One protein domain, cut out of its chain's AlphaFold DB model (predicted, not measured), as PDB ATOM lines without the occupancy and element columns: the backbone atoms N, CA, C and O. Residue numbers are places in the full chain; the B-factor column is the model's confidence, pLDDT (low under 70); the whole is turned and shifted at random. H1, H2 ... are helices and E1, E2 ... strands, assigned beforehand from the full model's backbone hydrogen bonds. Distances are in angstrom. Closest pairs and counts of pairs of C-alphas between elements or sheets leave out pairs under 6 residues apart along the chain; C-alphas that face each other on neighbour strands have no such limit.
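AT A GLANCE: This is residues 41 to 163 of the 174 residues of an uncharacterized protein of Rutstroemia sp. NJR-2017a BVV2 (UniProt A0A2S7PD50). A large sheet of five strands, E3 - E2 - E1 - E8 - E7, and a small sheet of three, E4 - E5 - E6, form a sandwich that is only partly face to face, their strands crossed at 42 degrees. Between E3 and E4 residues 99 to 103 bridge the two sheets with short pairings, E6 runs on into E7 from the small sheet to the large one, and H1 extends from the end of E3, only grazing the large sheet. The printed part has 123 residues with one named helix and eight named strands, in the order E1 E2 E3 H1 E4 E5 E6 E7 E8; both sheets are antiparallel and the class is mostly strand. The whole is compact, with a radius of gyration of the C-alphas of 15.9 A, and has a flat outline of 46 by 40 by 21 A.

IN THESE COORDINATES: In the large sheet, E1 is residues 42 to 49, 23.5 A long, and begins at C-alpha 42 (126.945, 136.514, 61.143). E2 is residues 55 to 62, 22.7 A, and E3 residues 65 to 73, 24.6 A. E7 is residues 146 to 150, and E8, residues 155 to 162, 23.4 A long, ends at C-alpha 162 (125.530, 134.531, 56.676). The small sheet has E4 at residues 122 to 125, E5 at 132 to 136 and E6 at 139 to 143. H1, residues 74 to 84, is 15.4 A long and ends at C-alpha 84 (99.834, 141.620, 75.844).

HOW THE PARTS SIT: The large sheet is twisted, with C-alphas up to 4.2 A off its best plane; E3 and E7 are its edge strands. E1, E2 and E3 form a meander, each strand the antiparallel neighbour of the one before. N 45 and O 59 are 3.1 A apart between E1 and E2, N 58 and O 70 3.1 A between E2 and E3, N 44 and O 160 2.8 A between E1 and E8, and N 148 and O 157 2.9 A between E7 and E8, each within hydrogen-bond range. E4, E5 and E6 form the second meander, with N 124 and O 133 at 2.9 A and N 134 and O 141 at 2.9 A. The closest C-alphas of E3 and E4 are those of Cys 68 and Ala 123, 6.7 A apart. E6 runs on into E7 at 45 degrees. H1 grazes the large sheet with residues 74 to 77, and every O i to N i+4 pair in it is within hydrogen-bond range.

THE WHOLE: The C-alphas of Gly 114 and Ala 152, the two farthest apart, are 48.2 A apart. The printed part has no cut. The link from H1 to E4, residues 85 to 121, is long. The mean pLDDT of the printed part is 88.7; residues 88 to 91 and residue 114 are under 70.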
ATOM      1  N   CYS A  41     130.653 138.406  59.028       90.12
ATOM      2  CA  CYS A  41     130.235 137.039  59.335       90.12
ATOM      3  C   CYS A  41     129.230 137.068  60.470       90.12
ATOM      4  O   CYS A  41     129.565 137.435  61.593       90.12
ATOM      5  N   LEU A  42     128.003 136.663  60.163       93.19
ATOM      6  CA  LEU A  42     126.945 136.514  61.143       93.19
ATOM      7  C   LEU A  42     126.667 135.037  61.360       93.19
ATOM      8  O   LEU A  42     126.431 134.297  60.401       93.19
ATOM      9  N   THR A  43     126.639 134.617  62.618       96.19
ATOM     10  CA  THR A  43     126.215 133.275  63.000       96.19
ATOM     11  C   THR A  43     125.045 133.339  63.964       96.19
ATOM     12  O   THR A  43     125.074 134.078  64.944       96.19
ATOM     13  N   TYR A  44     124.031 132.533  63.692       97.06
ATOM     14  CA  TYR A  44     122.908 132.280  64.578       97.06
ATOM     15  C   TYR A  44     122.954 130.822  65.015       97.06
ATOM     16  O   TYR A  44     123.151 129.935  64.180       97.06
ATOM     17  N   SER A  45     122.744 130.577  66.299       97.38
ATOM     18  CA  SER A  45     122.618 129.243  66.875       97.38
ATOM     19  C   SER A  45     121.458 129.240  67.858       97.38
ATOM     20  O   SER A  45     121.242 130.210  68.586       97.38
ATOM     21  N   ALA A  46     120.687 128.157  67.865       97.06
ATOM     22  CA  ALA A  46     119.639 127.982  68.849       97.06
ATOM     23  C   ALA A  46     119.308 126.525  69.134       97.06
ATOM     24  O   ALA A  46     119.490 125.642  68.294       97.06
ATOM     25  N   VAL A  47     118.756 126.309  70.320       96.19
ATOM     26  CA  VAL A  47     118.218 125.042  70.788       96.19
ATOM     27  C   VAL A  47     116.827 125.299  71.345       96.19
ATOM     28  O   VAL A  47     116.651 126.143  72.223       96.19
ATOM     29  N   PHE A  48     115.847 124.563  70.831       94.19
ATOM     30  CA  PHE A  48     114.484 124.557  71.340       94.19
ATOM     31  C   PHE A  48     114.147 123.159  71.875       94.19
ATOM     32  O   PHE A  48     113.994 122.235  71.070       94.19
ATOM     33  N   PRO A  49     114.075 122.975  73.199       94.50
ATOM     34  CA  PRO A  49     113.759 121.684  73.804       94.50
ATOM     35  C   PRO A  49     112.307 121.275  73.516       94.50
ATOM     36  O   PRO A  49     111.450 122.126  73.277       94.50
ATOM     37  N   PHE A  50     112.023 119.972  73.518       92.50
ATOM     38  CA  PHE A  50     110.644 119.467  73.473       92.50
ATOM     39  C   PHE A  50     109.935 119.641  74.823       92.50
ATOM     40  O   PHE A  50     108.719 119.806  74.861       92.50
ATOM     41  N   ASP A  51     110.706 119.624  75.909       91.19
ATOM     42  CA  ASP A  51     110.259 119.953  77.258       91.19
ATOM     43  C   ASP A  51     109.981 121.463  77.378       91.19
ATOM     44  O   ASP A  51     110.888 122.288  77.244       91.19
ATOM     45  N   GLU A  52     108.721 121.825  77.631       85.75
ATOM     46  CA  GLU A  52     108.257 123.217  77.706       85.75
ATOM     47  C   GLU A  52     108.820 123.996  78.908       85.75
ATOM     48  O   GLU A  52     108.865 125.236  78.874       85.75
ATOM     49  N   ASP A  53     109.266 123.284  79.950       87.38
ATOM     50  CA  ASP A  53     109.883 123.869  81.141       87.38
ATOM     51  C   ASP A  53     111.367 124.184  80.920       87.38
ATOM     52  O   ASP A  53     111.948 125.014  81.631       87.38
ATOM     53  N   GLN A  54     111.985 123.586  79.899       93.06
ATOM     54  CA  GLN A  54     113.332 123.944  79.485       93.06
ATOM     55  C   GLN A  54     113.321 125.192  78.587       93.06
ATOM     56  O   GLN A  54     112.398 125.430  77.803       93.06
ATOM     57  N   PRO A  55     114.350 126.048  78.692       94.25
ATOM     58  CA  PRO A  55     114.374 127.281  77.931       94.25
ATOM     59  C   PRO A  55     114.717 127.045  76.462       94.25
ATOM     60  O   PRO A  55     115.657 126.325  76.125       94.25
ATOM     61  N   PHE A  56     114.035 127.782  75.589       94.75
ATOM     62  CA  PHE A  56     114.594 128.155  74.302       94.75
ATOM     63  C   PHE A  56     115.838 129.013  74.537       94.75
ATOM     64  O   PHE A  56     115.765 130.075  75.169       94.75
ATOM     65  N   VAL A  57     116.970 128.552  74.012       97.12
ATOM     66  CA  VAL A  57     118.245 129.261  74.089       97.12
ATOM     67  C   VAL A  57     118.714 129.565  72.682       97.12
ATOM     68  O   VAL A  57     118.814 128.664  71.853       97.12
ATOM     69  N   ALA A  58     119.026 130.826  72.412       97.50
ATOM     70  CA  ALA A  58     119.600 131.232  71.139       97.50
ATOM     71  C   ALA A  58     120.577 132.386  71.306       97.50
ATOM     72  O   ALA A  58     120.520 133.139  72.280       97.50
ATOM     73  N   GLU A  59     121.441 132.557  70.316       98.00
ATOM     74  CA  GLU A  59     122.327 133.705  70.220       98.00
ATOM     75  C   GLU A  59     122.623 134.093  68.774       98.00
ATOM     76  O   GLU A  59     122.513 133.296  67.838       98.00
ATOM     77  N   ILE A  60     122.991 135.359  68.612       96.88
ATOM     78  CA  ILE A  60     123.496 135.943  67.380       96.88
ATOM     79  C   ILE A  60     124.894 136.473  67.678       96.88
ATOM     80  O   ILE A  60     125.097 137.258  68.609       96.88
ATOM     81  N   ILE A  61     125.852 136.028  66.875       94.62
ATOM     82  CA  ILE A  61     127.229 136.504  66.883       94.62
ATOM     83  C   ILE A  61     127.460 137.222  65.559       94.62
ATOM     84  O   ILE A  61     127.280 136.649  64.486       94.62
ATOM     85  N   ASP A  62     127.865 138.476  65.649       91.12
ATOM     86  CA  ASP A  62     128.142 139.360  64.530       91.12
ATOM     87  C   ASP A  62     129.629 139.712  64.556       91.12
ATOM     88  O   ASP A  62     130.134 140.305  65.512       91.12
ATOM     89  N   ASN A  63     130.361 139.274  63.534       88.75
ATOM     90  CA  ASN A  63     131.805 139.463  63.407       88.75
ATOM     91  C   ASN A  63     132.599 138.966  64.629       88.75
ATOM     92  O   ASN A  63     133.567 139.589  65.062       88.75
ATOM     93  N   GLY A  64     132.180 137.828  65.190       89.00
ATOM     94  CA  GLY A  64     132.810 137.213  66.363       89.00
ATOM     95  C   GLY A  64     132.393 137.820  67.706       89.00
ATOM     96  O   GLY A  64     132.843 137.342  68.744       89.00
ATOM     97  N   VAL A  65     131.519 138.830  67.714       89.94
ATOM     98  CA  VAL A  65     130.982 139.439  68.936       89.94
ATOM     99  C   VAL A  65     129.541 138.988  69.141       89.94
ATOM    100  O   VAL A  65     128.713 139.128  68.248       89.94
ATOM    101  N   ARG A  66     129.217 138.467  70.326       94.12
ATOM    102  CA  ARG A  66     127.833 138.143  70.698       94.12
ATOM    103  C   ARG A  66     127.029 139.434  70.854       94.12
ATOM    104  O   ARG A  66     127.312 140.218  71.757       94.12
ATOM    105  N   THR A  67     126.046 139.652  69.987       94.88
ATOM    106  CA  THR A  67     125.249 140.889  69.950       94.88
ATOM    107  C   THR A  67     123.866 140.723  70.555       94.88
ATOM    108  O   THR A  67     123.382 141.650  71.196       94.88
ATOM    109  N   CYS A  68     123.240 139.557  70.392       96.81
ATOM    110  CA  CYS A  68     121.928 139.261  70.960       96.81
ATOM    111  C   CYS A  68     121.851 137.821  71.463       96.81
ATOM    112  O   CYS A  68     122.489 136.924  70.912       96.81
ATOM    113  N   TRP A  69     121.043 137.587  72.491       98.00
ATOM    114  CA  TRP A  69     120.772 136.270  73.048       98.00
ATOM    115  C   TRP A  69     119.375 136.184  73.640       98.00
ATOM    116  O   TRP A  69     118.727 137.180  73.940       98.00
ATOM    117  N   ILE A  70     118.910 134.961  73.833       97.25
ATOM    118  CA  ILE A  70     117.661 134.686  74.524       97.25
ATOM    119  C   ILE A  70     117.823 133.435  75.370       97.25
ATOM    120  O   ILE A  70     118.523 132.492  74.998       97.25
ATOM    121  N   ASN A  71     117.182 133.462  76.528       96.88
ATOM    122  CA  ASN A  71     117.021 132.323  77.410       96.88
ATOM    123  C   ASN A  71     115.621 132.437  78.024       96.88
ATOM    124  O   ASN A  71     115.396 133.203  78.966       96.88
ATOM    125  N   MET A  72     114.651 131.766  77.405       94.81
ATOM    126  CA  MET A  72     113.241 131.907  77.761       94.81
ATOM    127  C   MET A  72     112.498 130.586  77.604       94.81
ATOM    128  O   MET A  72     112.540 129.967  76.549       94.81
ATOM    129  N   THR A  73     111.776 130.172  78.642       93.06
ATOM    130  CA  THR A  73     110.893 129.000  78.582       93.06
ATOM    131  C   THR A  73     109.608 129.311  77.825       93.06
ATOM    132  O   THR A  73     109.179 130.472  77.749       93.06
ATOM    133  N   TYR A  74     108.955 128.267  77.313       89.88
ATOM    134  CA  TYR A  74     107.655 128.405  76.664       89.88
ATOM    135  C   TYR A  74     106.614 128.986  77.623       89.88
ATOM    136  O   TYR A  74     105.922 129.944  77.277       89.88
ATOM    137  N   THR A  75     106.586 128.522  78.874       90.50
ATOM    138  CA  THR A  75     105.683 129.038  79.913       90.50
ATOM    139  C   THR A  75     105.855 130.538  80.149       90.50
ATOM    140  O   THR A  75     104.870 131.264  80.306       90.50
ATOM    141  N   ARG A  76     107.101 131.034  80.185       91.25
ATOM    142  CA  ARG A  76     107.369 132.469  80.359       91.25
ATOM    143  C   ARG A  76     106.879 133.256  79.149       91.25
ATOM    144  O   ARG A  76     106.211 134.271  79.333       91.25
ATOM    145  N   HIS A  77     107.166 132.778  77.941       91.81
ATOM    146  CA  HIS A  77     106.694 133.416  76.718       91.81
ATOM    147  C   HIS A  77     105.160 133.441  76.645       91.81
ATOM    148  O   HIS A  77     104.575 134.484  76.373       91.81
ATOM    149  N   TRP A  78     104.494 132.338  76.989       89.75
ATOM    150  CA  TRP A  78     103.036 132.249  77.038       89.75
ATOM    151  C   TRP A  78     102.409 133.259  78.006       89.75
ATOM    152  O   TRP A  78     101.422 133.912  77.675       89.75
ATOM    153  N   ARG A  79     103.005 133.472  79.186       90.12
ATOM    154  CA  ARG A  79     102.533 134.514  80.118       90.12
ATOM    155  C   ARG A  79     102.594 135.910  79.502       90.12
ATOM    156  O   ARG A  79     101.668 136.689  79.704       90.12
ATOM    157  N   LEU A  80     103.647 136.214  78.740       89.56
ATOM    158  CA  LEU A  80     103.758 137.484  78.015       89.56
ATOM    159  C   LEU A  80     102.674 137.599  76.939       89.56
ATOM    160  O   LEU A  80     102.026 138.637  76.859       89.56
ATOM    161  N   GLN A  81     102.411 136.523  76.188       90.38
ATOM    162  CA  GLN A  81     101.313 136.487  75.214       90.38
ATOM    163  C   GLN A  81      99.975 136.843  75.870       90.38
ATOM    164  O   GLN A  81      99.247 137.689  75.364       90.38
ATOM    165  N   VAL A  82      99.666 136.234  77.019       89.94
ATOM    166  CA  VAL A  82      98.414 136.487  77.744       89.94
ATOM    167  C   VAL A  82      98.328 137.938  78.217       89.94
ATOM    168  O   VAL A  82      97.281 138.558  78.061       89.94
ATOM    169  N   ILE A  83      99.405 138.499  78.774       88.69
ATOM    170  CA  ILE A  83      99.427 139.889  79.259       88.69
ATOM    171  C   ILE A  83      99.184 140.873  78.110       88.69
ATOM    172  O   ILE A  83      98.296 141.720  78.212       88.69
ATOM    173  N   GLU A  84      99.925 140.731  77.011       86.38
ATOM    174  CA  GLU A  84      99.834 141.620  75.844       86.38
ATOM    175  C   GLU A  84      98.460 141.554  75.159       86.38
ATOM    176  O   GLU A  84      97.998 142.534  74.579       86.38
ATOM    177  N   ASN A  85      97.756 140.426  75.281       87.62
ATOM    178  CA  ASN A  85      96.404 140.242  74.750       87.62
ATOM    179  C   ASN A  85      95.285 140.594  75.752       87.62
ATOM    180  O   ASN A  85      94.156 140.123  75.623       87.62
ATOM    181  N   GLY A  86      95.562 141.431  76.759       81.94
ATOM    182  CA  GLY A  86      94.541 141.918  77.698       81.94
ATOM    183  C   GLY A  86      94.212 140.947  78.840       81.94
ATOM    184  O   GLY A  86      93.168 141.058  79.491       81.94
ATOM    185  N   GLY A  87      95.101 139.993  79.110       76.88
ATOM    186  CA  GLY A  87      94.921 138.972  80.132       76.88
ATOM    187  C   GLY A  87      93.830 137.959  79.774       76.88
ATOM    188  O   GLY A  87      93.472 137.756  78.619       76.88
ATOM    189  N   TRP A  88      93.247 137.330  80.795       64.50
ATOM    190  CA  TRP A  88      92.185 136.327  80.626       64.50
ATOM    191  C   TRP A  88      90.852 136.886  80.112       64.50
ATOM    192  O   TRP A  88      89.981 136.112  79.730       64.50
ATOM    193  N   ARG A  89      90.664 138.213  80.146       67.44
ATOM    194  CA  ARG A  89      89.438 138.858  79.650       67.44
ATOM    195  C   ARG A  89      89.399 138.953  78.123       67.44
ATOM    196  O   ARG A  89      88.310 139.145  77.595       67.44
ATOM    197  N   GLY A  90      90.543 138.742  77.464       61.81
ATOM    198  CA  GLY A  90      90.691 138.696  76.013       61.81
ATOM    199  C   GLY A  90      90.556 140.064  75.342       61.81
ATOM    200  O   GLY A  90      89.682 140.863  75.671       61.81
ATOM    201  N   SER A  91      91.421 140.332  74.372       69.25
ATOM    202  CA  SER A  91      91.161 141.291  73.299       69.25
ATOM    203  C   SER A  91      90.217 140.678  72.254       69.25
ATOM    204  O   SER A  91      90.130 139.457  72.129       69.25
ATOM    205  N   GLU A  92      89.531 141.513  71.463       72.56
ATOM    206  CA  GLU A  92      88.695 141.052  70.333       72.56
ATOM    207  C   GLU A  92      89.507 140.300  69.259       72.56
ATOM    208  O   GLU A  92      88.956 139.503  68.502       72.56
ATOM    209  N   GLU A  93      90.827 140.510  69.217       80.69
ATOM    210  CA  GLU A  93      91.751 139.863  68.288       80.69
ATOM    211  C   GLU A  93      93.034 139.441  69.017       80.69
ATOM    212  O   GLU A  93      93.660 140.255  69.703       80.69
ATOM    213  N   TRP A  94      93.435 138.174  68.862       81.12
ATOM    214  CA  TRP A  94      94.669 137.639  69.443       81.12
ATOM    215  C   TRP A  94      95.880 137.964  68.564       81.12
ATOM    216  O   TRP A  94      95.976 137.524  67.416       81.12
ATOM    217  N   LYS A  95      96.845 138.692  69.123       86.06
ATOM    218  CA  LYS A  95      98.103 139.078  68.482       86.06
ATOM    219  C   LYS A  95      99.253 138.263  69.057       86.06
ATOM    220  O   LYS A  95      99.627 138.421  70.219       86.06
ATOM    221  N   TRP A  96      99.831 137.408  68.217       85.50
ATOM    222  CA  TRP A  96     101.012 136.625  68.564       85.50
ATOM    223  C   TRP A  96     102.254 137.511  68.658       85.50
ATOM    224  O   TRP A  96     102.692 138.090  67.666       85.50
ATOM    225  N   GLN A  97     102.840 137.563  69.848       89.38
ATOM    226  CA  GLN A  97     104.100 138.246  70.112       89.38
ATOM    227  C   GLN A  97     105.302 137.409  69.654       89.38
ATOM    228  O   GLN A  97     105.262 136.178  69.745       89.38
ATOM    229  N   PRO A  98     106.381 138.043  69.174       93.44
ATOM    230  CA  PRO A  98     107.616 137.344  68.853       93.44
ATOM    231  C   PRO A  98     108.400 136.953  70.115       93.44
ATOM    232  O   PRO A  98     108.158 137.437  71.221       93.44
ATOM    233  N   TRP A  99     109.394 136.087  69.936       94.75
ATOM    234  CA  TRP A  99     110.405 135.799  70.948       94.75
ATOM    235  C   TRP A  99     111.486 136.876  70.882       94.75
ATOM    236  O   TRP A  99     112.361 136.826  70.016       94.75
ATOM    237  N   THR A 100     111.401 137.863  71.768       95.19
ATOM    238  CA  THR A 100     112.334 138.996  71.807       95.19
ATOM    239  C   THR A 100     113.652 138.612  72.467       95.19
ATOM    240  O   THR A 100     113.667 138.004  73.537       95.19
ATOM    241  N   PHE A 101     114.759 138.983  71.830       96.75
ATOM    242  CA  PHE A 101     116.105 138.747  72.334       96.75
ATOM    243  C   PHE A 101     116.540 139.910  73.224       96.75
ATOM    244  O   PHE A 101     116.191 141.066  72.989       96.75
ATOM    245  N   GLU A 102     117.366 139.601  74.214       96.88
ATOM    246  CA  GLU A 102     118.196 140.589  74.886       96.88
ATOM    247  C   GLU A 102     119.389 140.896  73.980       96.88
ATOM    248  O   GLU A 102     120.039 139.985  73.467       96.88
ATOM    249  N   CYS A 103     119.679 142.173  73.756       95.38
ATOM    250  CA  CYS A 103     120.774 142.600  72.895       95.38
ATOM    251  C   CYS A 103     121.711 143.546  73.639       95.38
ATOM    252  O   CYS A 103     121.303 144.253  74.560       95.38
ATOM    253  N   THR A 104     122.978 143.578  73.229       91.62
ATOM    254  CA  THR A 104     123.949 144.513  73.793       91.62
ATOM    255  C   THR A 104     123.494 145.946  73.538       91.62
ATOM    256  O   THR A 104     123.207 146.311  72.399       91.62
ATOM    257  N   GLU A 105     123.537 146.785  74.570       84.38
ATOM    258  CA  GLU A 105     123.274 148.224  74.430       84.38
ATOM    259  C   GLU A 105     124.378 148.960  73.664       84.38
ATOM    260  O   GLU A 105     124.202 150.117  73.282       84.38
ATOM    261  N   LYS A 106     125.520 148.295  73.441       78.44
ATOM    262  CA  LYS A 106     126.640 148.855  72.696       78.44
ATOM    263  C   LYS A 106     126.173 149.239  71.295       78.44
ATOM    264  O   LYS A 106     125.789 148.387  70.495       78.44
ATOM    265  N   GLU A 107     126.265 150.530  71.002       78.69
ATOM    266  CA  GLU A 107     126.066 151.027  69.653       78.69
ATOM    267  C   GLU A 107     127.140 150.468  68.730       78.69
ATOM    268  O   GLU A 107     128.323 150.380  69.071       78.69
ATOM    269  N   TRP A 108     126.728 150.107  67.526       73.12
ATOM    270  CA  TRP A 108     127.687 149.727  66.513       73.12
ATOM    271  C   TRP A 108     128.575 150.921  66.102       73.12
ATOM    272  O   TRP A 108     128.097 152.030  65.861       73.12
ATOM    273  N   GLU A 109     129.883 150.668  65.991       72.38
ATOM    274  CA  GLU A 109     130.926 151.698  65.828       72.38
ATOM    275  C   GLU A 109     131.322 151.981  64.364       72.38
ATOM    276  O   GLU A 109     132.166 152.837  64.101       72.38
ATOM    277  N   GLY A 110     130.749 151.274  63.388       72.06
ATOM    278  CA  GLY A 110     131.088 151.468  61.975       72.06
ATOM    279  C   GLY A 110     130.322 152.604  61.277       72.06
ATOM    280  O   GLY A 110     129.597 153.399  61.877       72.06
ATOM    281  N   LYS A 111     130.499 152.701  59.951       74.25
ATOM    282  CA  LYS A 111     129.874 153.742  59.118       74.25
ATOM    283  C   LYS A 111     128.460 153.356  58.691       74.25
ATOM    284  O   LYS A 111     128.310 152.531  57.791       74.25
ATOM    285  N   LEU A 112     127.441 153.982  59.286       71.38
ATOM    286  CA  LEU A 112     126.034 153.734  58.943       71.38
ATOM    287  C   LEU A 112     125.792 153.890  57.439       71.38
ATOM    288  O   LEU A 112     126.369 154.769  56.787       71.38
ATOM    289  N   LYS A 113     124.904 153.059  56.889       70.12
ATOM    290  CA  LYS A 113     124.373 153.309  55.547       70.12
ATOM    291  C   LYS A 113     123.514 154.574  55.563       70.12
ATOM    292  O   LYS A 113     122.938 154.927  56.583       70.12
ATOM    293  N   GLY A 114     123.436 155.278  54.434       69.25
ATOM    294  CA  GLY A 114     122.829 156.618  54.379       69.25
ATOM    295  C   GLY A 114     121.350 156.696  54.790       69.25
ATOM    296  O   GLY A 114     120.879 157.773  55.128       69.25
ATOM    297  N   ASN A 115     120.626 155.575  54.783       74.06
ATOM    298  CA  ASN A 115     119.222 155.458  55.190       74.06
ATOM    299  C   ASN A 115     119.028 154.887  56.608       74.06
ATOM    300  O   ASN A 115     117.889 154.711  57.041       74.06
ATOM    301  N   ALA A 116     120.108 154.554  57.314       72.25
ATOM    302  CA  ALA A 116     120.047 153.948  58.634       72.25
ATOM    303  C   ALA A 116     119.838 155.002  59.731       72.25
ATOM    304  O   ALA A 116     120.573 155.986  59.809       72.25
ATOM    305  N   THR A 117     118.862 154.766  60.610       72.62
ATOM    306  CA  THR A 117     118.484 155.689  61.697       72.62
ATOM    307  C   THR A 117     118.795 155.165  63.099       72.62
ATOM    308  O   THR A 117     118.702 155.924  64.058       72.62
ATOM    309  N   ASP A 118     119.172 153.893  63.232       75.75
ATOM    310  CA  ASP A 118     119.376 153.223  64.517       75.75
ATOM    311  C   ASP A 118     120.749 152.541  64.560       75.75
ATOM    312  O   ASP A 118     121.192 151.953  63.574       75.75
ATOM    313  N   ARG A 119     121.435 152.637  65.699       79.75
ATOM    314  CA  ARG A 119     122.751 152.025  65.942       79.75
ATOM    315  C   ARG A 119     122.692 150.836  66.891       79.75
ATOM    316  O   ARG A 119     123.730 150.222  67.138       79.75
ATOM    317  N   LYS A 120     121.512 150.530  67.428       88.19
ATOM    318  CA  LYS A 120     121.316 149.462  68.401       88.19
ATOM    319  C   LYS A 120     121.030 148.136  67.715       88.19
ATOM    320  O   LYS A 120     120.443 148.078  66.632       88.19
ATOM    321  N   TYR A 121     121.454 147.071  68.382       91.31
ATOM    322  CA  TYR A 121     121.102 145.716  67.997       91.31
ATOM    323  C   TYR A 121     119.704 145.379  68.504       91.31
ATOM    324  O   TYR A 121     119.337 145.735  69.622       91.31
ATOM    325  N   HIS A 122     118.935 144.676  67.679       94.44
ATOM    326  CA  HIS A 122     117.623 144.157  68.055       94.44
ATOM    327  C   HIS A 122     117.376 142.835  67.346       94.44
ATOM    328  O   HIS A 122     117.669 142.728  66.153       94.44
ATOM    329  N   ALA A 123     116.817 141.844  68.035       96.12
ATOM    330  CA  ALA A 123     116.459 140.582  67.402       96.12
ATOM    331  C   ALA A 123     115.160 139.992  67.944       96.12
ATOM    332  O   ALA A 123     114.829 140.112  69.123       96.12
ATOM    333  N   GLU A 124     114.447 139.316  67.053       96.44
ATOM    334  CA  GLU A 124     113.177 138.656  67.325       96.44
ATOM    335  C   GLU A 124     113.104 137.353  66.532       96.44
ATOM    336  O   GLU A 124     113.399 137.336  65.332       96.44
ATOM    337  N   ALA A 125     112.652 136.272  67.167       95.12
ATOM    338  CA  ALA A 125     112.227 135.077  66.446       95.12
ATOM    339  C   ALA A 125     110.702 135.067  66.298       95.12
ATOM    340  O   ALA A 125     109.959 135.298  67.255       95.12
ATOM    341  N   GLY A 126     110.236 134.802  65.079       89.19
ATOM    342  CA  GLY A 126     108.811 134.693  64.787       89.19
ATOM    343  C   GLY A 126     108.171 133.436  65.381       89.19
ATOM    344  O   GLY A 126     108.832 132.575  65.969       89.19
ATOM    345  N   VAL A 127     106.861 133.302  65.168       78.44
ATOM    346  CA  VAL A 127     106.094 132.124  65.590       78.44
ATOM    347  C   VAL A 127     106.687 130.851  64.974       78.44
ATOM    348  O   VAL A 127     106.992 130.792  63.780       78.44
ATOM    349  N   GLY A 128     106.884 129.827  65.807       75.75
ATOM    350  CA  GLY A 128     107.491 128.555  65.405       75.75
ATOM    351  C   GLY A 128     108.998 128.617  65.128       75.75
ATOM    352  O   GLY A 128     109.543 127.644  64.606       75.75
ATOM    353  N   LEU A 129     109.661 129.740  65.443       83.06
ATOM    354  CA  LEU A 129     111.119 129.927  65.368       83.06
ATOM    355  C   LEU A 129     111.719 129.701  63.972       83.06
ATOM    356  O   LEU A 129     112.907 129.434  63.817       83.06
ATOM    357  N   ARG A 130     110.886 129.801  62.930       82.06
ATOM    358  CA  ARG A 130     111.281 129.509  61.543       82.06
ATOM    359  C   ARG A 130     111.929 130.685  60.828       82.06
ATOM    360  O   ARG A 130     112.497 130.492  59.761       82.06
ATOM    361  N   GLY A 131     111.818 131.880  61.397       92.88
ATOM    362  CA  GLY A 131     112.364 133.103  60.832       92.88
ATOM    363  C   GLY A 131     112.861 134.017  61.936       92.88
ATOM    364  O   GLY A 131     112.171 134.221  62.939       92.88
ATOM    365  N   ILE A 132     114.052 134.560  61.729       96.50
ATOM    366  CA  ILE A 132     114.713 135.482  62.640       96.50
ATOM    367  C   ILE A 132     114.757 136.842  61.969       96.50
ATOM    368  O   ILE A 132     115.221 136.985  60.839       96.50
ATOM    369  N   THR A 133     114.257 137.839  62.680       95.81
ATOM    370  CA  THR A 133     114.469 139.240  62.359       95.81
ATOM    371  C   THR A 133     115.650 139.727  63.175       95.81
ATOM    372  O   THR A 133     115.653 139.581  64.394       95.81
ATOM    373  N   TYR A 134     116.617 140.355  62.521       94.50
ATOM    374  CA  TYR A 134     117.752 140.968  63.194       94.50
ATOM    375  C   TYR A 134     118.008 142.357  62.613       94.50
ATOM    376  O   TYR A 134     117.943 142.578  61.400       94.50
ATOM    377  N   ARG A 135     118.239 143.316  63.505       91.25
ATOM    378  CA  ARG A 135     118.627 144.681  63.184       91.25
ATOM    379  C   ARG A 135     120.067 144.879  63.626       91.25
ATOM    380  O   ARG A 135     120.372 144.758  64.809       91.25
ATOM    381  N   ALA A 136     120.922 145.200  62.667       87.31
ATOM    382  CA  ALA A 136     122.327 145.512  62.878       87.31
ATOM    383  C   ALA A 136     122.791 146.508  61.824       87.31
ATOM    384  O   ALA A 136     122.236 146.575  60.728       87.31
ATOM    385  N   HIS A 137     123.802 147.310  62.164       81.06
ATOM    386  CA  HIS A 137     124.357 148.326  61.258       81.06
ATOM    387  C   HIS A 137     123.294 149.308  60.718       81.06
ATOM    388  O   HIS A 137     123.428 149.862  59.626       81.06
ATOM    389  N   GLY A 138     122.216 149.490  61.490       80.00
ATOM    390  CA  GLY A 138     121.049 150.296  61.147       80.00
ATOM    391  C   GLY A 138     120.195 149.786  59.989       80.00
ATOM    392  O   GLY A 138     119.304 150.496  59.523       80.00
ATOM    393  N   GLU A 139     120.401 148.539  59.578       84.56
ATOM    394  CA  GLU A 139     119.520 147.814  58.675       84.56
ATOM    395  C   GLU A 139     118.769 146.719  59.421       84.56
ATOM    396  O   GLU A 139     119.270 146.121  60.370       84.56
ATOM    397  N   LYS A 140     117.547 146.447  58.969       89.06
ATOM    398  CA  LYS A 140     116.760 145.293  59.395       89.06
ATOM    399  C   LYS A 140     116.822 144.260  58.282       89.06
ATOM    400  O   LYS A 140     116.491 144.576  57.142       89.06
ATOM    401  N   PHE A 141     117.179 143.031  58.618       89.38
ATOM    402  CA  PHE A 141     117.085 141.907  57.698       89.38
ATOM    403  C   PHE A 141     116.476 140.691  58.382       89.38
ATOM    404  O   PHE A 141     116.323 140.625  59.603       89.38
ATOM    405  N   TRP A 142     116.066 139.745  57.548       94.12
ATOM    406  CA  TRP A 142     115.369 138.545  57.959       94.12
ATOM    407  C   TRP A 142     116.034 137.329  57.335       94.12
ATOM    408  O   TRP A 142     116.467 137.378  56.180       94.12
ATOM    409  N   PHE A 143     116.120 136.245  58.097       94.69
ATOM    410  CA  PHE A 143     116.674 134.991  57.615       94.69
ATOM    411  C   PHE A 143     115.981 133.784  58.236       94.69
ATOM    412  O   PHE A 143     115.488 133.829  59.362       94.69
ATOM    413  N   ASN A 144     116.016 132.676  57.496       96.06
ATOM    414  CA  ASN A 144     115.531 131.383  57.957       96.06
ATOM    415  C   ASN A 144     116.711 130.516  58.386       96.06
ATOM    416  O   ASN A 144     117.564 130.212  57.537       96.06
ATOM    417  N   PRO A 145     116.788 130.127  59.669       95.62
ATOM    418  CA  PRO A 145     117.798 129.194  60.114       95.62
ATOM    419  C   PRO A 145     117.528 127.801  59.552       95.62
ATOM    420  O   PRO A 145     116.383 127.395  59.342       95.62
ATOM    421  N   ASP A 146     118.607 127.069  59.317       94.81
ATOM    422  CA  ASP A 146     118.548 125.652  59.010       94.81
ATOM    423  C   ASP A 146     118.154 124.911  60.294       94.81
ATOM    424  O   ASP A 146     118.566 125.306  61.388       94.81
ATOM    425  N   LYS A 147     117.320 123.875  60.173       94.88
ATOM    426  CA  LYS A 147     116.704 123.175  61.306       94.88
ATOM    427  C   LYS A 147     117.024 121.688  61.249       94.88
ATOM    428  O   LYS A 147     116.774 121.051  60.227       94.88
ATOM    429  N   VAL A 148     117.470 121.138  62.370       95.62
ATOM    430  CA  VAL A 148     117.684 119.705  62.575       95.62
ATOM    431  C   VAL A 148     116.891 119.255  63.797       95.62
ATOM    432  O   VAL A 148     116.871 119.939  64.819       95.62
ATOM    433  N   GLU A 149     116.212 118.120  63.680       95.62
ATOM    434  CA  GLU A 149     115.584 117.447  64.816       95.62
ATOM    435  C   GLU A 149     116.607 116.518  65.471       95.62
ATOM    436  O   GLU A 149     117.104 115.595  64.828       95.62
ATOM    437  N   ASP A 150     116.940 116.769  66.732       94.62
ATOM    438  CA  ASP A 150     117.782 115.904  67.553       94.62
ATOM    439  C   ASP A 150     116.868 115.116  68.492       94.62
ATOM    440  O   ASP A 150     116.590 115.534  69.615       94.62
ATOM    441  N   VAL A 151     116.350 113.991  67.990       94.44
ATOM    442  CA  VAL A 151     115.394 113.145  68.723       94.44
ATOM    443  C   VAL A 151     116.022 112.577  69.995       94.44
ATOM    444  O   VAL A 151     115.365 112.528  71.028       94.44
ATOM    445  N   ALA A 152     117.297 112.178  69.945       94.19
ATOM    446  CA  ALA A 152     117.996 111.619  71.102       94.19
ATOM    447  C   ALA A 152     118.252 112.675  72.188       94.19
ATOM    448  O   ALA A 152     118.223 112.354  73.373       94.19
ATOM    449  N   GLY A 153     118.502 113.923  71.785       91.88
ATOM    450  CA  GLY A 153     118.606 115.073  72.680       91.88
ATOM    451  C   GLY A 153     117.278 115.774  72.978       91.88
ATOM    452  O   GLY A 153     117.316 116.841  73.585       91.88
ATOM    453  N   GLU A 154     116.149 115.223  72.519       95.88
ATOM    454  CA  GLU A 154     114.783 115.739  72.705       95.88
ATOM    455  C   GLU A 154     114.637 117.241  72.411       95.88
ATOM    456  O   GLU A 154     114.090 118.020  73.197       95.88
ATOM    457  N   ARG A 155     115.182 117.682  71.271       95.25
ATOM    458  CA  ARG A 155     115.249 119.107  70.926       95.25
ATOM    459  C   ARG A 155     115.309 119.363  69.426       95.25
ATOM    460  O   ARG A 155     115.774 118.549  68.634       95.25
ATOM    461  N   TRP A 156     114.925 120.572  69.041       95.00
ATOM    462  CA  TRP A 156     115.241 121.154  67.742       95.00
ATOM    463  C   TRP A 156     116.516 121.984  67.844       95.00
ATOM    464  O   TRP A 156     116.650 122.828  68.732       95.00
ATOM    465  N   VAL A 157     117.435 121.788  66.905       96.12
ATOM    466  CA  VAL A 157     118.650 122.595  66.767       96.12
ATOM    467  C   VAL A 157     118.518 123.464  65.525       96.12
ATOM    468  O   VAL A 157     118.195 122.976  64.440       96.12
ATOM    469  N   TYR A 158     118.779 124.757  65.686       95.88
ATOM    470  CA  TYR A 158     118.738 125.735  64.611       95.88
ATOM    471  C   TYR A 158     120.104 126.376  64.426       95.88
ATOM    472  O   TYR A 158     120.785 126.714  65.396       95.88
ATOM    473  N   SER A 159     120.495 126.596  63.175       96.19
ATOM    474  CA  SER A 159     121.750 127.272  62.866       96.19
ATOM    475  C   SER A 159     121.657 128.094  61.592       96.19
ATOM    476  O   SER A 159     120.971 127.710  60.649       96.19
ATOM    477  N   LYS A 160     122.376 129.213  61.527       96.06
ATOM    478  CA  LYS A 160     122.612 129.927  60.271       96.06
ATOM    479  C   LYS A 160     123.988 130.562  60.265       96.06
ATOM    480  O   LYS A 160     124.431 131.079  61.284       96.06
ATOM    481  N   ARG A 161     124.634 130.577  59.101       94.75
ATOM    482  CA  ARG A 161     125.826 131.389  58.835       94.75
ATOM    483  C   ARG A 161     125.551 132.254  57.615       94.75
ATOM    484  O   ARG A 161     125.159 131.731  56.576       94.75
ATOM    485  N   LEU A 162     125.722 133.562  57.750       91.56
ATOM    486  CA  LEU A 162     125.530 134.531  56.676       91.56
ATOM    487  C   LEU A 162     126.817 135.315  56.470       91.56
ATOM    488  O   LEU A 162     127.448 135.742  57.436       91.56
ATOM    489  N   TRP A 163     127.186 135.493  55.201       89.50
ATOM    490  CA  TRP A 163     128.326 136.301  54.740       89.50
ATOM    491  C   TRP A 163     129.714 135.839  55.213       89.50
ATOM    492  O   TRP A 163     130.727 136.351  54.742       89.50
TER     493      TRP A 163